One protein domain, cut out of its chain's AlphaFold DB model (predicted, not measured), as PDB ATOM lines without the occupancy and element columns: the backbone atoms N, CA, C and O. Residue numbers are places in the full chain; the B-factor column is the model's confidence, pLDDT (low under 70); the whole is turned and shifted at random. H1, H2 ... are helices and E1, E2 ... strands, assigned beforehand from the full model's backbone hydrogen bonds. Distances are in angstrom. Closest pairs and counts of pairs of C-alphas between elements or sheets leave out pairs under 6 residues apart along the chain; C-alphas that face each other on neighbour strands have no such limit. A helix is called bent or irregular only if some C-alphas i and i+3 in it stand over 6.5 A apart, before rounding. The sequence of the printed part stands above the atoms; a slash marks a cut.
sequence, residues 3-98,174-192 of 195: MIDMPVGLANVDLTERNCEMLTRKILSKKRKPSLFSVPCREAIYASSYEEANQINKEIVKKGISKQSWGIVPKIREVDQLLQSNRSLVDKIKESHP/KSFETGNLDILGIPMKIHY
ATOM      1  N   MET A   3     118.444 154.760 154.475       95.62
ATOM      2  CA  MET A   3     117.226 154.114 154.016       95.62
ATOM      3  C   MET A   3     117.613 152.962 153.090       95.62
ATOM      4  O   MET A   3     118.427 153.163 152.190       95.62
ATOM      5  N   ILE A   4     117.097 151.761 153.351       96.56
ATOM      6  CA  ILE A   4     117.494 150.535 152.651       96.56
ATOM      7  C   ILE A   4     116.277 149.768 152.131       96.56
ATOM      8  O   ILE A   4     115.239 149.738 152.788       96.56
ATOM      9  N   ASP A   5     116.443 149.107 150.984       95.88
ATOM     10  CA  ASP A   5     115.474 148.155 150.420       95.88
ATOM     11  C   ASP A   5     115.673 146.761 151.023       95.88
ATOM     12  O   ASP A   5     116.057 145.804 150.352       95.88
ATOM     13  N   MET A   6     115.542 146.673 152.346       96.38
ATOM     14  CA  MET A   6     115.699 145.422 153.076       96.38
ATOM     15  C   MET A   6     114.820 145.431 154.328       96.38
ATOM     16  O   MET A   6     114.743 146.469 154.988       96.38
ATOM     17  N   PRO A   7     114.208 144.290 154.692       95.44
ATOM     18  CA  PRO A   7     113.417 144.179 155.906       95.44
ATOM     19  C   PRO A   7     114.186 144.580 157.173       95.44
ATOM     20  O   PRO A   7     115.271 144.058 157.440       95.44
ATOM     21  N   VAL A   8     113.592 145.469 157.968       95.50
ATOM     22  CA  VAL A   8     114.029 145.870 159.310       95.50
ATOM     23  C   VAL A   8     112.967 145.431 160.317       95.50
ATOM     24  O   VAL A   8     111.801 145.815 160.213       95.50
ATOM     25  N   GLY A   9     113.379 144.598 161.277       95.06
ATOM     26  CA  GLY A   9     112.488 143.892 162.203       95.06
ATOM     27  C   GLY A   9     111.812 142.681 161.548       95.06
ATOM     28  O   GLY A   9     111.573 142.670 160.342       95.06
ATOM     29  N   LEU A  10     111.508 141.631 162.310       95.75
ATOM     30  CA  LEU A  10     110.965 140.382 161.754       95.75
ATOM     31  C   LEU A  10     109.816 139.824 162.593       95.75
ATOM     32  O   LEU A  10     109.882 139.825 163.819       95.75
ATOM     33  N   ALA A  11     108.808 139.271 161.917       95.12
ATOM     34  CA  ALA A  11     107.804 138.436 162.566       95.12
ATOM     35  C   ALA A  11     108.466 137.197 163.192       95.12
ATOM     36  O   ALA A  11     109.517 136.742 162.730       95.12
ATOM     37  N   ASN A  12     107.833 136.631 164.209       94.44
ATOM     38  CA  ASN A  12     108.305 135.443 164.912       94.44
ATOM     39  C   ASN A  12     107.124 134.600 165.422       94.44
ATOM     40  O   ASN A  12     105.967 134.909 165.133       94.44
ATOM     41  N   VAL A  13     107.409 133.547 166.193       92.81
ATOM     42  CA  VAL A  13     106.383 132.695 166.821       92.81
ATOM     43  C   VAL A  13     105.371 133.450 167.697       92.81
ATOM     44  O   VAL A  13     104.192 133.101 167.684       92.81
ATOM     45  N   ASP A  14     105.796 134.503 168.400       89.75
ATOM     46  CA  ASP A  14     104.940 135.280 169.314       89.75
ATOM     47  C   ASP A  14     104.222 136.448 168.620       89.75
ATOM     48  O   ASP A  14     103.174 136.902 169.076       89.75
ATOM     49  N   LEU A  15     104.779 136.934 167.506       88.88
ATOM     50  CA  LEU A  15     104.220 137.997 166.679       88.88
ATOM     51  C   LEU A  15     104.312 137.594 165.208       88.88
ATOM     52  O   LEU A  15     105.260 137.917 164.493       88.88
ATOM     53  N   THR A  16     103.298 136.866 164.750       87.75
ATOM     54  CA  THR A  16     103.287 136.249 163.415       87.75
ATOM     55  C   THR A  16     102.972 137.231 162.287       87.75
ATOM     56  O   THR A  16     103.071 136.879 161.109       87.75
ATOM     57  N   GLU A  17     102.538 138.445 162.623       82.00
ATOM     58  CA  GLU A  17     102.125 139.456 161.659       82.00
ATOM     59  C   GLU A  17     103.182 140.540 161.481       82.00
ATOM     60  O   GLU A  17     103.624 141.178 162.433       82.00
ATOM     61  N   ARG A  18     103.518 140.779 160.214       90.44
ATOM     62  CA  ARG A  18     104.234 141.955 159.741       90.44
ATOM     63  C   ARG A  18     103.321 142.636 158.726       90.44
ATOM     64  O   ARG A  18     103.138 142.158 157.604       90.44
ATOM     65  N   ASN A  19     102.581 143.642 159.182       88.31
ATOM     66  CA  ASN A  19     101.469 144.215 158.426       88.31
ATOM     67  C   ASN A  19     101.923 145.287 157.425       88.31
ATOM     68  O   ASN A  19     101.159 145.640 156.517       88.31
ATOM     69  N   CYS A  20     103.160 145.774 157.533       91.44
ATOM     70  CA  CYS A  20     103.712 146.806 156.672       91.44
ATOM     71  C   CYS A  20     103.686 146.394 155.198       91.44
ATOM     72  O   CYS A  20     103.252 147.206 154.381       91.44
ATOM     73  N   GLU A  21     104.006 145.149 154.815       91.25
ATOM     74  CA  GLU A  21     103.936 144.734 153.402       91.25
ATOM     75  C   GLU A  21     102.498 144.753 152.883       91.25
ATOM     76  O   GLU A  21     102.243 145.175 151.754       91.25
ATOM     77  N   MET A  22     101.535 144.294 153.689       89.75
ATOM     78  CA  MET A  22     100.123 144.300 153.304       89.75
ATOM     79  C   MET A  22      99.627 145.730 153.079       89.75
ATOM     80  O   MET A  22      98.973 145.991 152.069       89.75
ATOM     81  N   LEU A  23      99.917 146.642 154.010       91.62
ATOM     82  CA  LEU A  23      99.524 148.048 153.904       91.62
ATOM     83  C   LEU A  23     100.176 148.704 152.686       91.62
ATOM     84  O   LEU A  23      99.492 149.347 151.893       91.62
ATOM     85  N   THR A  24     101.456 148.427 152.465       91.88
ATOM     86  CA  THR A  24     102.204 148.922 151.309       91.88
ATOM     87  C   THR A  24     101.614 148.410 149.985       91.88
ATOM     88  O   THR A  24     101.445 149.162 149.027       91.88
ATOM     89  N   ARG A  25     101.174 147.145 149.909       92.19
ATOM     90  CA  ARG A  25     100.498 146.602 148.710       92.19
ATOM     91  C   ARG A  25      99.164 147.277 148.387       92.19
ATOM     92  O   ARG A  25      98.674 147.091 147.269       92.19
ATOM     93  N   LYS A  26      98.528 147.983 149.329       91.69
ATOM     94  CA  LYS A  26      97.245 148.664 149.078       91.69
ATOM     95  C   LYS A  26      97.415 149.902 148.200       91.69
ATOM     96  O   LYS A  26      96.498 150.195 147.443       91.69
ATOM     97  N   ILE A  27      98.573 150.560 148.254       91.00
ATOM     98  CA  ILE A  27      98.847 151.770 147.465       91.00
ATOM     99  C   ILE A  27      99.463 151.471 146.091       91.00
ATOM    100  O   ILE A  27      99.288 152.238 145.150       91.00
ATOM    101  N   LEU A  28     100.149 150.333 145.934       89.88
ATOM    102  CA  LEU A  28     100.765 149.973 144.658       89.88
ATOM    103  C   LEU A  28      99.735 149.474 143.635       89.88
ATOM    104  O   LEU A  28      98.832 148.685 143.945       89.88
ATOM    105  N   SER A  29      99.939 149.846 142.370       89.06
ATOM    106  CA  SER A  29      99.163 149.302 141.253       89.06
ATOM    107  C   SER A  29      99.340 147.787 141.126       89.06
ATOM    108  O   SER A  29     100.362 147.212 141.510       89.06
ATOM    109  N   LYS A  30      98.351 147.105 140.528       87.56
ATOM    110  CA  LYS A  30      98.361 145.639 140.354       87.56
ATOM    111  C   LYS A  30      99.646 145.125 139.685       87.56
ATOM    112  O   LYS A  30     100.137 144.073 140.080       87.56
ATOM    113  N   LYS A  31     100.204 145.882 138.730       87.38
ATOM    114  CA  LYS A  31     101.461 145.571 138.023       87.38
ATOM    115  C   LYS A  31     102.687 145.624 138.945       87.38
ATOM    116  O   LYS A  31     103.634 144.880 138.719       87.38
ATOM    117  N   ARG A  32     102.670 146.477 139.975       86.88
ATOM    118  CA  ARG A  32     103.799 146.697 140.892       86.88
ATOM    119  C   ARG A  32     103.710 145.885 142.179       86.88
ATOM    120  O   ARG A  32     104.743 145.592 142.752       86.88
ATOM    121  N   LYS A  33     102.530 145.415 142.602       87.62
ATOM    122  CA  LYS A  33     102.388 144.569 143.811       87.62
ATOM    123  C   LYS A  33     103.383 143.396 143.917       87.62
ATOM    124  O   LYS A  33     103.773 143.118 145.048       87.62
ATOM    125  N   PRO A  34     103.792 142.703 142.832       85.62
ATOM    126  CA  PRO A  34     104.775 141.620 142.920       85.62
ATOM    127  C   PRO A  34     106.196 142.053 143.309       85.62
ATOM    128  O   PRO A  34     106.988 141.187 143.664       85.62
ATOM    129  N   SER A  35     106.538 143.350 143.245       84.44
ATOM    130  CA  SER A  35     107.855 143.838 143.683       84.44
ATOM    131  C   SER A  35     108.045 143.689 145.191       84.44
ATOM    132  O   SER A  35     109.139 143.377 145.646       84.44
ATOM    133  N   LEU A  36     106.959 143.819 145.954       86.94
ATOM    134  CA  LEU A  36     106.930 143.487 147.367       86.94
ATOM    135  C   LEU A  36     106.842 141.966 147.494       86.94
ATOM    136  O   LEU A  36     105.857 141.355 147.066       86.94
ATOM    137  N   PHE A  37     107.826 141.328 148.113       87.12
ATOM    138  CA  PHE A  37     107.731 139.932 148.549       87.12
ATOM    139  C   PHE A  37     107.195 139.876 149.990       87.12
ATOM    140  O   PHE A  37     107.010 140.902 150.636       87.12
ATOM    141  N   SER A  38     106.823 138.687 150.469       89.31
ATOM    142  CA  SER A  38     106.522 138.503 151.897       89.31
ATOM    143  C   SER A  38     107.815 138.147 152.621       89.31
ATOM    144  O   SER A  38     108.550 137.270 152.149       89.31
ATOM    145  N   VAL A  39     108.083 138.828 153.731       94.50
ATOM    146  CA  VAL A  39     109.274 138.615 154.555       94.50
ATOM    147  C   VAL A  39     109.084 137.343 155.391       94.50
ATOM    148  O   VAL A  39     108.040 137.213 156.035       94.50
ATOM    149  N   PRO A  40     110.022 136.378 155.366       96.44
ATOM    150  CA  PRO A  40     109.940 135.207 156.233       96.44
ATOM    151  C   PRO A  40     110.102 135.589 157.710       96.44
ATOM    152  O   PRO A  40     110.774 136.570 158.028       96.44
ATOM    153  N   CYS A  41     109.520 134.802 158.615       96.94
ATOM    154  CA  CYS A  41     109.751 134.956 160.054       96.94
ATOM    155  C   CYS A  41     111.225 134.733 160.426       96.94
ATOM    156  O   CYS A  41     111.978 134.086 159.688       96.94
ATOM    157  N   ARG A  42     111.628 135.259 161.588       97.69
ATOM    158  CA  ARG A  42     113.005 135.188 162.083       97.69
ATOM    159  C   ARG A  42     113.523 133.751 162.097       97.69
ATOM    160  O   ARG A  42     114.600 133.479 161.584       97.69
ATOM    161  N   GLU A  43     112.743 132.818 162.617       97.94
ATOM    162  CA  GLU A  43     113.098 131.405 162.717       97.94
ATOM    163  C   GLU A  43     113.400 130.809 161.334       97.94
ATOM    164  O   GLU A  43     114.392 130.103 161.151       97.94
ATOM    165  N   ALA A  44     112.603 131.164 160.324       98.06
ATOM    166  CA  ALA A  44     112.794 130.674 158.967       98.06
ATOM    167  C   ALA A  44     114.042 131.254 158.283       98.06
ATOM    168  O   ALA A  44     114.695 130.543 157.518       98.06
ATOM    169  N   ILE A  45     114.413 132.515 158.543       98.12
ATOM    170  CA  ILE A  45     115.620 133.096 157.930       98.12
ATOM    171  C   ILE A  45     116.918 132.492 158.480       98.12
ATOM    172  O   ILE A  45     117.959 132.658 157.847       98.12
ATOM    173  N   TYR A  46     116.888 131.803 159.624       98.25
ATOM    174  CA  TYR A  46     118.049 131.123 160.216       98.25
ATOM    175  C   TYR A  46     118.112 129.620 159.914       98.25
ATOM    176  O   TYR A  46     119.101 128.980 160.264       98.25
ATOM    177  N   ALA A  47     117.116 129.068 159.222       98.00
ATOM    178  CA  ALA A  47     117.120 127.675 158.793       98.00
ATOM    179  C   ALA A  47     118.265 127.361 157.808       98.00
ATOM    180  O   ALA A  47     118.760 128.230 157.078       98.00
ATOM    181  N   SER A  48     118.663 126.089 157.771       96.06
ATOM    182  CA  SER A  48     119.817 125.604 157.003       96.06
ATOM    183  C   SER A  48     119.482 125.312 155.541       96.06
ATOM    184  O   SER A  48     120.371 125.282 154.691       96.06
ATOM    185  N   SER A  49     118.202 125.097 155.230       97.69
ATOM    186  CA  SER A  49     117.720 124.799 153.878       97.69
ATOM    187  C   SER A  49     116.418 125.531 153.557       97.69
ATOM    188  O   SER A  49     115.699 125.980 154.450       97.69
ATOM    189  N   TYR A  50     116.095 125.628 152.264       98.19
ATOM    190  CA  TYR A  50     114.824 126.199 151.817       98.19
ATOM    191  C   TYR A  50     113.636 125.375 152.319       98.19
ATOM    192  O   TYR A  50     112.607 125.935 152.685       98.19
ATOM    193  N   GLU A  51     113.763 124.051 152.309       98.38
ATOM    194  CA  GLU A  51     112.722 123.112 152.710       98.38
ATOM    195  C   GLU A  51     112.371 123.301 154.187       98.38
ATOM    196  O   GLU A  51     111.198 123.478 154.519       98.38
ATOM    197  N   GLU A  52     113.393 123.360 155.041       98.50
ATOM    198  CA  GLU A  52     113.261 123.643 156.470       98.50
ATOM    199  C   GLU A  52     112.674 125.041 156.710       98.50
ATOM    200  O   GLU A  52     111.659 125.175 157.393       98.50
ATOM    201  N   ALA A  53     113.240 126.077 156.080       98.25
ATOM    202  CA  ALA A  53     112.755 127.450 156.206       98.25
ATOM    203  C   ALA A  53     111.276 127.573 155.821       98.25
ATOM    204  O   ALA A  53     110.479 128.204 156.511       98.25
ATOM    205  N   ASN A  54     110.896 126.960 154.700       98.31
ATOM    206  CA  ASN A  54     109.537 127.003 154.187       98.31
ATOM    207  C   ASN A  54     108.562 126.243 155.093       98.31
ATOM    208  O   ASN A  54     107.412 126.665 155.212       98.31
ATOM    209  N   GLN A  55     109.002 125.150 155.722       98.50
ATOM    210  CA  GLN A  55     108.199 124.430 156.705       98.50
ATOM    211  C   GLN A  55     107.966 125.288 157.954       98.50
ATOM    212  O   GLN A  55     106.813 125.554 158.290       98.50
ATOM    213  N   ILE A  56     109.037 125.821 158.551       98.44
ATOM    214  CA  ILE A  56     108.976 126.715 159.719       98.44
ATOM    215  C   ILE A  56     108.055 127.910 159.438       98.44
ATOM    216  O   ILE A  56     107.156 128.225 160.215       98.44
ATOM    217  N   ASN A  57     108.213 128.551 158.280       97.94
ATOM    218  CA  ASN A  57     107.418 129.723 157.929       97.94
ATOM    219  C   ASN A  57     105.927 129.392 157.747       97.94
ATOM    220  O   ASN A  57     105.060 130.180 158.125       97.94
ATOM    221  N   LYS A  58     105.595 128.214 157.204       97.56
ATOM    222  CA  LYS A  58     104.200 127.752 157.127       97.56
ATOM    223  C   LYS A  58     103.622 127.454 158.504       97.56
ATOM    224  O   LYS A  58     102.442 127.713 158.722       97.56
ATOM    225  N   GLU A  59     104.415 126.915 159.420       97.81
ATOM    226  CA  GLU A  59     103.967 126.620 160.781       97.81
ATOM    227  C   GLU A  59     103.692 127.902 161.570       97.81
ATOM    228  O   GLU A  59     102.620 128.016 162.170       97.81
ATOM    229  N   ILE A  60     104.596 128.880 161.490       96.44
ATOM    230  CA  ILE A  60     104.537 130.125 162.264       96.44
ATOM    231  C   ILE A  60     103.584 131.143 161.625       96.44
ATOM    232  O   ILE A  60     102.575 131.508 162.223       96.44
ATOM    233  N   VAL A  61     103.844 131.570 160.385       94.00
ATOM    234  CA  VAL A  61     103.107 132.679 159.737       94.00
ATOM    235  C   VAL A  61     102.047 132.215 158.734       94.00
ATOM    236  O   VAL A  61     101.478 133.025 157.998       94.00
ATOM    237  N   LYS A  62     101.783 130.901 158.663       95.38
ATOM    238  CA  LYS A  62     100.773 130.271 157.783       95.38
ATOM    239  C   LYS A  62     100.967 130.552 156.289       95.38
ATOM    240  O   LYS A  62     100.029 130.437 155.499       95.38
ATOM    241  N   LYS A  63     102.191 130.899 155.873       93.88
ATOM    242  CA  LYS A  63     102.547 131.227 154.483       93.88
ATOM    243  C   LYS A  63     103.842 130.535 154.076       93.88
ATOM    244  O   LYS A  63     104.775 130.435 154.862       93.88
ATOM    245  N   GLY A  64     103.913 130.077 152.828       95.44
ATOM    246  CA  GLY A  64     105.161 129.569 152.254       95.44
ATOM    247  C   GLY A  64     106.125 130.690 151.858       95.44
ATOM    248  O   GLY A  64     105.714 131.831 151.644       95.44
ATOM    249  N   ILE A  65     107.402 130.346 151.714       96.75
ATOM    250  CA  ILE A  65     108.456 131.236 151.222       96.75
ATOM    251  C   ILE A  65     108.557 131.073 149.705       96.75
ATOM    252  O   ILE A  65     108.709 129.964 149.197       96.75
ATOM    253  N   SER A  66     108.483 132.172 148.953       94.88
ATOM    254  CA  SER A  66     108.743 132.134 147.509       94.88
ATOM    255  C   SER A  66     110.242 131.994 147.228       94.88
ATOM    256  O   SER A  66     111.071 132.437 148.019       94.88
ATOM    257  N   LYS A  67     110.629 131.454 146.064       93.69
ATOM    258  CA  LYS A  67     112.053 131.377 145.679       93.69
ATOM    259  C   LYS A  67     112.730 132.752 145.611       93.69
ATOM    260  O   LYS A  67     113.897 132.860 145.963       93.69
ATOM    261  N   GLN A  68     111.989 133.792 145.221       90.88
ATOM    262  CA  GLN A  68     112.469 135.176 145.253       90.88
ATOM    263  C   GLN A  68     112.778 135.630 146.687       90.88
ATOM    264  O   GLN A  68     113.865 136.134 146.932       90.88
ATOM    265  N   SER A  69     111.851 135.403 147.626       94.00
ATOM    266  CA  SER A  69     112.042 135.734 149.045       94.00
ATOM    267  C   SER A  69     113.196 134.928 149.655       94.00
ATOM    268  O   SER A  69     114.039 135.481 150.349       94.00
ATOM    269  N   TRP A  70     113.325 133.642 149.309       96.69
ATOM    270  CA  TRP A  70     114.454 132.818 149.751       96.69
ATOM    271  C   TRP A  70     115.809 133.325 149.243       96.69
ATOM    272  O   TRP A  70     116.779 133.342 149.993       96.69
ATOM    273  N   GLY A  71     115.884 133.772 147.985       95.75
ATOM    274  CA  GLY A  71     117.134 134.241 147.378       95.75
ATOM    275  C   GLY A  71     117.776 135.432 148.098       95.75
ATOM    276  O   GLY A  71     118.990 135.602 148.029       95.75
ATOM    277  N   ILE A  72     116.982 136.224 148.819       95.25
ATOM    278  CA  ILE A  72     117.443 137.400 149.570       95.25
ATOM    279  C   ILE A  72     117.583 137.148 151.077       95.25
ATOM    280  O   ILE A  72     118.116 138.006 151.776       95.25
ATOM    281  N   VAL A  73     117.170 135.980 151.590       97.88
ATOM    282  CA  VAL A  73     117.301 135.615 153.015       97.88
ATOM    283  C   VAL A  73     118.707 135.861 153.576       97.88
ATOM    284  O   VAL A  73     118.788 136.400 154.679       97.88
ATOM    285  N   PRO A  74     119.814 135.568 152.858       97.94
ATOM    286  CA  PRO A  74     121.148 135.898 153.356       97.94
ATOM    287  C   PRO A  74     121.319 137.387 153.700       97.94
ATOM    288  O   PRO A  74     121.910 137.708 154.725       97.94
ATOM    289  N   LYS A  75     120.740 138.295 152.903       97.69
ATOM    290  CA  LYS A  75     120.794 139.745 153.144       97.69
ATOM    291  C   LYS A  75     119.866 140.201 154.261       97.69
ATOM    292  O   LYS A  75     120.258 141.052 155.054       97.69
ATOM    293  N   ILE A  76     118.689 139.589 154.380       97.88
ATOM    294  CA  ILE A  76     117.798 139.817 155.527       97.88
ATOM    295  C   ILE A  76     118.522 139.429 156.826       97.88
ATOM    296  O   ILE A  76     118.518 140.190 157.791       97.88
ATOM    297  N   ARG A  77     119.211 138.281 156.828       98.25
ATOM    298  CA  ARG A  77     119.996 137.798 157.969       98.25
ATOM    299  C   ARG A  77     121.154 138.734 158.320       98.25
ATOM    300  O   ARG A  77     121.355 139.003 159.497       98.25
ATOM    301  N   GLU A  78     121.879 139.255 157.328       98.31
ATOM    302  CA  GLU A  78     122.941 140.252 157.552       98.31
ATOM    303  C   GLU A  78     122.403 141.504 158.272       98.31
ATOM    304  O   GLU A  78     123.005 141.956 159.246       98.31
ATOM    305  N   VAL A  79     121.254 142.039 157.838       98.12
ATOM    306  CA  VAL A  79     120.619 143.203 158.482       98.12
ATOM    307  C   VAL A  79     120.157 142.870 159.901       98.12
ATOM    308  O   VAL A  79     120.446 143.620 160.833       98.12
ATOM    309  N   ASP A  80     119.495 141.730 160.089       98.19
ATOM    310  CA  ASP A  80     119.022 141.276 161.399       98.19
ATOM    311  C   ASP A  80     120.184 141.114 162.402       98.19
ATOM    312  O   ASP A  80     120.122 141.627 163.521       98.19
ATOM    313  N   GLN A  81     121.292 140.494 161.983       98.25
ATOM    314  CA  GLN A  81     122.507 140.339 162.796       98.25
ATOM    315  C   GLN A  81     123.202 141.677 163.087       98.25
ATOM    316  O   GLN A  81     123.701 141.900 164.197       98.25
ATOM    317  N   LEU A  82     123.235 142.593 162.114       98.06
ATOM    318  CA  LEU A  82     123.803 143.928 162.295       98.06
ATOM    319  C   LEU A  82     123.038 144.718 163.364       98.06
ATOM    320  O   LEU A  82     123.653 145.315 164.246       98.06
ATOM    321  N   LEU A  83     121.705 144.699 163.313       97.50
ATOM    322  CA  LEU A  83     120.855 145.422 164.263       97.50
ATOM    323  C   LEU A  83     120.855 144.783 165.659       97.50
ATOM    324  O   LEU A  83     120.745 145.493 166.662       97.50
ATOM    325  N   GLN A  84     121.030 143.462 165.736       96.38
ATOM    326  CA  GLN A  84     121.268 142.744 166.989       96.38
ATOM    327  C   GLN A  84     122.575 143.168 167.658       96.38
ATOM    328  O   GLN A  84     122.589 143.521 168.837       96.38
ATOM    329  N   SER A  85     123.670 143.157 166.896       97.19
ATOM    330  CA  SER A  85     125.007 143.474 167.408       97.19
ATOM    331  C   SER A  85     125.211 144.967 167.683       97.19
ATOM    332  O   SER A  85     126.017 145.322 168.537       97.19
ATOM    333  N   ASN A  86     124.468 145.847 167.003       96.62
ATOM    334  CA  ASN A  86     124.643 147.297 167.089       96.62
ATOM    335  C   ASN A  86     123.310 148.023 167.275       96.62
ATOM    336  O   ASN A  86     122.780 148.658 166.363       96.62
ATOM    337  N   ARG A  87     122.793 148.003 168.504       95.12
ATOM    338  CA  ARG A  87     121.477 148.574 168.846       95.12
ATOM    339  C   ARG A  87     121.346 150.066 168.523       95.12
ATOM    340  O   ARG A  87     120.270 150.513 168.154       95.12
ATOM    341  N   SER A  88     122.448 150.823 168.534       95.25
ATOM    342  CA  SER A  88     122.467 152.236 168.116       95.25
ATOM    343  C   SER A  88     122.151 152.474 166.630       95.25
ATOM    344  O   SER A  88     122.038 153.626 166.208       95.25
ATOM    345  N   LEU A  89     122.104 151.415 165.811       96.38
ATOM    346  CA  LEU A  89     121.730 151.491 164.398       96.38
ATOM    347  C   LEU A  89     120.223 151.351 164.166       96.38
ATOM    348  O   LEU A  89     119.776 151.733 163.089       96.38
ATOM    349  N   VAL A  90     119.451 150.872 165.151       94.31
ATOM    350  CA  VAL A  90     117.998 150.658 165.014       94.31
ATOM    351  C   VAL A  90     117.283 151.948 164.603       94.31
ATOM    352  O   VAL A  90     116.504 151.933 163.659       94.31
ATOM    353  N   ASP A  91     117.642 153.087 165.200       91.12
ATOM    354  CA  ASP A  91     117.046 154.387 164.848       91.12
ATOM    355  C   ASP A  91     117.704 155.059 163.630       91.12
ATOM    356  O   ASP A  91     117.264 156.108 163.155       91.12
ATOM    357  N   LYS A  92     118.801 154.486 163.117       94.62
ATOM    358  CA  LYS A  92     119.576 155.056 162.005       94.62
ATOM    359  C   LYS A  92     119.290 154.382 160.674       94.62
ATOM    360  O   LYS A  92     119.555 155.022 159.660       94.62
ATOM    361  N   ILE A  93     118.812 153.139 160.672       95.69
ATOM    362  CA  ILE A  93     118.515 152.353 159.472       95.69
ATOM    363  C   ILE A  93     117.001 152.221 159.338       95.69
ATOM    364  O   ILE A  93     116.341 151.613 160.173       95.69
ATOM    365  N   LYS A  94     116.461 152.786 158.262       94.88
ATOM    366  CA  LYS A  94     115.041 152.749 157.927       94.88
ATOM    367  C   LYS A  94     114.819 151.842 156.728       94.88
ATOM    368  O   LYS A  94     115.478 151.994 155.705       94.88
ATOM    369  N   GLU A  95     113.866 150.930 156.823       96.12
ATOM    370  CA  GLU A  95     113.392 150.201 155.649       96.12
ATOM    371  C   GLU A  95     112.488 151.088 154.793       96.12
ATOM    372  O   GLU A  95     111.648 151.823 155.317       96.12
ATOM    373  N   SER A  96     112.640 150.983 153.477       96.06
ATOM    374  CA  SER A  96     111.736 151.525 152.464       96.06
ATOM    375  C   SER A  96     111.789 150.642 151.217       96.06
ATOM    376  O   SER A  96     112.591 149.723 151.152       96.06
ATOM    377  N   HIS A  97     110.933 150.904 150.232       95.06
ATOM    378  CA  HIS A  97     110.873 150.144 148.983       95.06
ATOM    379  C   HIS A  97     110.906 151.113 147.794       95.06
ATOM    380  O   HIS A  97     110.045 151.996 147.731       95.06
ATOM    381  N   PRO A  98     111.815 150.959 146.811       95.31
ATOM    382  CA  PRO A  98     111.945 151.900 145.697       95.31
ATOM    383  C   PRO A  98     110.651 152.115 144.907       95.31
ATOM    384  O   PRO A  98     110.323 153.238 144.553       95.31
ATOM    385  N   LYS A 174     106.673 159.347 158.427       92.38
ATOM    386  CA  LYS A 174     105.609 158.591 157.752       92.38
ATOM    387  C   LYS A 174     106.084 157.167 157.424       92.38
ATOM    388  O   LYS A 174     107.089 156.960 156.741       92.38
ATOM    389  N   SER A 175     105.324 156.180 157.888       93.38
ATOM    390  CA  SER A 175     105.565 154.765 157.613       93.38
ATOM    391  C   SER A 175     104.268 153.969 157.523       93.38
ATOM    392  O   SER A 175     103.232 154.343 158.076       93.38
ATOM    393  N   PHE A 176     104.324 152.846 156.815       92.00
ATOM    394  CA  PHE A 176     103.343 151.781 156.926       92.00
ATOM    395  C   PHE A 176     103.686 150.921 158.134       92.00
ATOM    396  O   PHE A 176     104.836 150.510 158.286       92.00
ATOM    397  N   GLU A 177     102.651 150.633 158.924       75.38
ATOM    398  CA  GLU A 177     102.703 149.997 160.245       75.38
ATOM    399  C   GLU A 177     103.262 150.907 161.349       75.38
ATOM    400  O   GLU A 177     104.251 151.624 161.189       75.38
ATOM    401  N   THR A 178     102.547 150.924 162.476       59.25
ATOM    402  CA  THR A 178     102.861 151.720 163.662       59.25
ATOM    403  C   THR A 178     102.705 150.821 164.885       59.25
ATOM    404  O   THR A 178     101.650 150.232 165.093       59.25
ATOM    405  N   GLY A 179     103.771 150.680 165.672       70.00
ATOM    406  CA  GLY A 179     103.712 150.099 167.018       70.00
ATOM    407  C   GLY A 179     104.169 148.648 167.171       70.00
ATOM    408  O   GLY A 179     104.573 148.287 168.271       70.00
ATOM    409  N   ASN A 180     104.190 147.841 166.106       82.88
ATOM    410  CA  ASN A 180     104.693 146.472 166.206       82.88
ATOM    411  C   ASN A 180     106.226 146.462 166.246       82.88
ATOM    412  O   ASN A 180     106.906 146.877 165.301       82.88
ATOM    413  N   LEU A 181     106.756 145.997 167.372       91.50
ATOM    414  CA  LEU A 181     108.165 145.689 167.553       91.50
ATOM    415  C   LEU A 181     108.333 144.179 167.452       91.50
ATOM    416  O   LEU A 181     107.495 143.434 167.957       91.50
ATOM    417  N   ASP A 182     109.418 143.724 166.841       93.06
ATOM    418  CA  ASP A 182     109.777 142.314 166.948       93.06
ATOM    419  C   ASP A 182     110.225 141.941 168.377       93.06
ATOM    420  O   ASP A 182     110.358 142.797 169.255       93.06
ATOM    421  N   ILE A 183     110.520 140.659 168.622       93.12
ATOM    422  CA  ILE A 183     111.004 140.183 169.939       93.12
ATOM    423  C   ILE A 183     112.315 140.822 170.412       93.12
ATOM    424  O   ILE A 183     112.693 140.677 171.571       93.12
ATOM    425  N   LEU A 184     113.026 141.519 169.530       92.94
ATOM    426  CA  LEU A 184     114.219 142.280 169.861       92.94
ATOM    427  C   LEU A 184     113.905 143.771 169.983       92.94
ATOM    428  O   LEU A 184     114.831 144.569 169.996       92.94
ATOM    429  N   GLY A 185     112.652 144.206 170.048       93.00
ATOM    430  CA  GLY A 185     112.320 145.626 170.125       93.00
ATOM    431  C   GLY A 185     112.648 146.421 168.852       93.00
ATOM    432  O   GLY A 185     112.734 147.644 168.928       93.00
ATOM    433  N   ILE A 186     112.883 145.768 167.706       94.38
ATOM    434  CA  ILE A 186     113.150 146.449 166.431       94.38
ATOM    435  C   ILE A 186     111.804 146.761 165.758       94.38
ATOM    436  O   ILE A 186     110.999 145.844 165.569       94.38
ATOM    437  N   PRO A 187     111.533 148.024 165.381       93.25
ATOM    438  CA  PRO A 187     110.286 148.388 164.720       93.25
ATOM    439  C   PRO A 187     110.133 147.734 163.348       93.25
ATOM    440  O   PRO A 187     111.031 147.827 162.513       93.25
ATOM    441  N   MET A 188     108.961 147.157 163.088       94.00
ATOM    442  CA  MET A 188     108.579 146.654 161.769       94.00
ATOM    443  C   MET A 188     107.812 147.737 161.012       94.00
ATOM    444  O   MET A 188     106.642 147.993 161.298       94.00
ATOM    445  N   LYS A 189     108.500 148.446 160.109       93.81
ATOM    446  CA  LYS A 189     107.958 149.622 159.413       93.81
ATOM    447  C   LYS A 189     108.523 149.755 158.003       93.81
ATOM    448  O   LYS A 189     109.728 149.644 157.822       93.81
ATOM    449  N   ILE A 190     107.679 150.137 157.044       95.19
ATOM    450  CA  ILE A 190     108.117 150.568 155.704       95.19
ATOM    451  C   ILE A 190     107.918 152.076 155.581       95.19
ATOM    452  O   ILE A 190     106.787 152.558 155.593       95.19
ATOM    453  N   HIS A 191     109.005 152.831 155.474       95.44
ATOM    454  CA  HIS A 191     108.989 154.292 155.442       95.44
ATOM    455  C   HIS A 191     108.693 154.823 154.041       95.44
ATOM    456  O   HIS A 191     109.091 154.226 153.040       95.44
ATOM    457  N   TYR A 192     108.012 155.964 153.967       94.44
ATOM    458  CA  TYR A 192     107.725 156.632 152.703       94.44
ATOM    459  C   TYR A 192     107.598 158.145 152.882       94.44
ATOM    460  O   TYR A 192     107.151 158.640 153.917       94.44
TER     461      TYR A 192
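Overview. This is residues 3 to 98 and 174 to 192 of the 195 residues of an uncharacterized protein of Chryseobacterium sp. Leaf404 (UniProt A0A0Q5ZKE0). Three helices cluster on one side, with the short H2 between H3 and the long, kinked H4, while H1 lies on its own away from them. Two long stretches without a named element, residues 3 to 19 and 28 to 41, pass through the middle, and the short strand E1 lies apart from the four helices, with residues 3 to 4 paired beside it. The printed part has 115 residues, with four named helices and one named strand in the order H1, H2, H3, H4, E1. The class is mostly helix, though under half of the residues are in named elements. The whole is compact, with a radius of gyration of the C-alphas of 13.3 A and spans of 38 by 36 by 23 A.

Along the chain. The longest helix, H4, covers residues 67 to 85 and measures 28.0 A, from C-alpha 67 at (112.053, 131.377, 145.679) to C-alpha 85 at (125.007, 143.474, 167.408). H4 is irregular, with C-alphas 71 and 74 at 7.4 A, and has a kink of 41 degrees near residue 74. H3 is residues 50 to 61, 15.6 A long, and H2 is residues 42 to 45, 5.3 A. H1 is residues 20 to 27, 11.5 A, beginning with C-alpha 20 at (103.712, 146.806, 156.672). E1 is residues 93 to 95, 6.7 A.

Arrangement. H4 touches H2 with residues 73 to 77 alone; their closest C-alphas, those of Val 73 and Ile 45, are 5.8 A apart. H2 touches H3, which meets it with residues 52 to 57 alone, and the closest C-alphas are those of Ala 44 and Ala 53, 4.2 A apart. H3 and H4 are close but not clearly touching, with the C-alphas of Tyr 50 and Trp 70 closest at 6.9 A; their lines are only just about perpendicular, at 72 degrees. H1 is apart from H2, H3, H4 and E1. E1 pairs with no named strand, but its residues 94 to 95 pair with residues 3 to 4, parallel; residues 175 to 176 pair with residues 190 to 191, antiparallel. In H3 every O i to N i+4 pair is within hydrogen-bond range, in H1 3 of 4 and in H4 12 of 15, while H2 is too short for such a pair.

Size, cuts and confidence. The C-alphas farthest apart are those of Lys 30 and Ser 85, at 38.0 A. Residues 99 to 173 are cut out, and C-alphas 98 and 174 are 15.2 A apart across the cut. The link from H1 to H2 is long, with 14 residues, and residues 174 to 192 hold no named element. The mean pLDDT of the printed part is 93.5, and residue 178 alone is under 70.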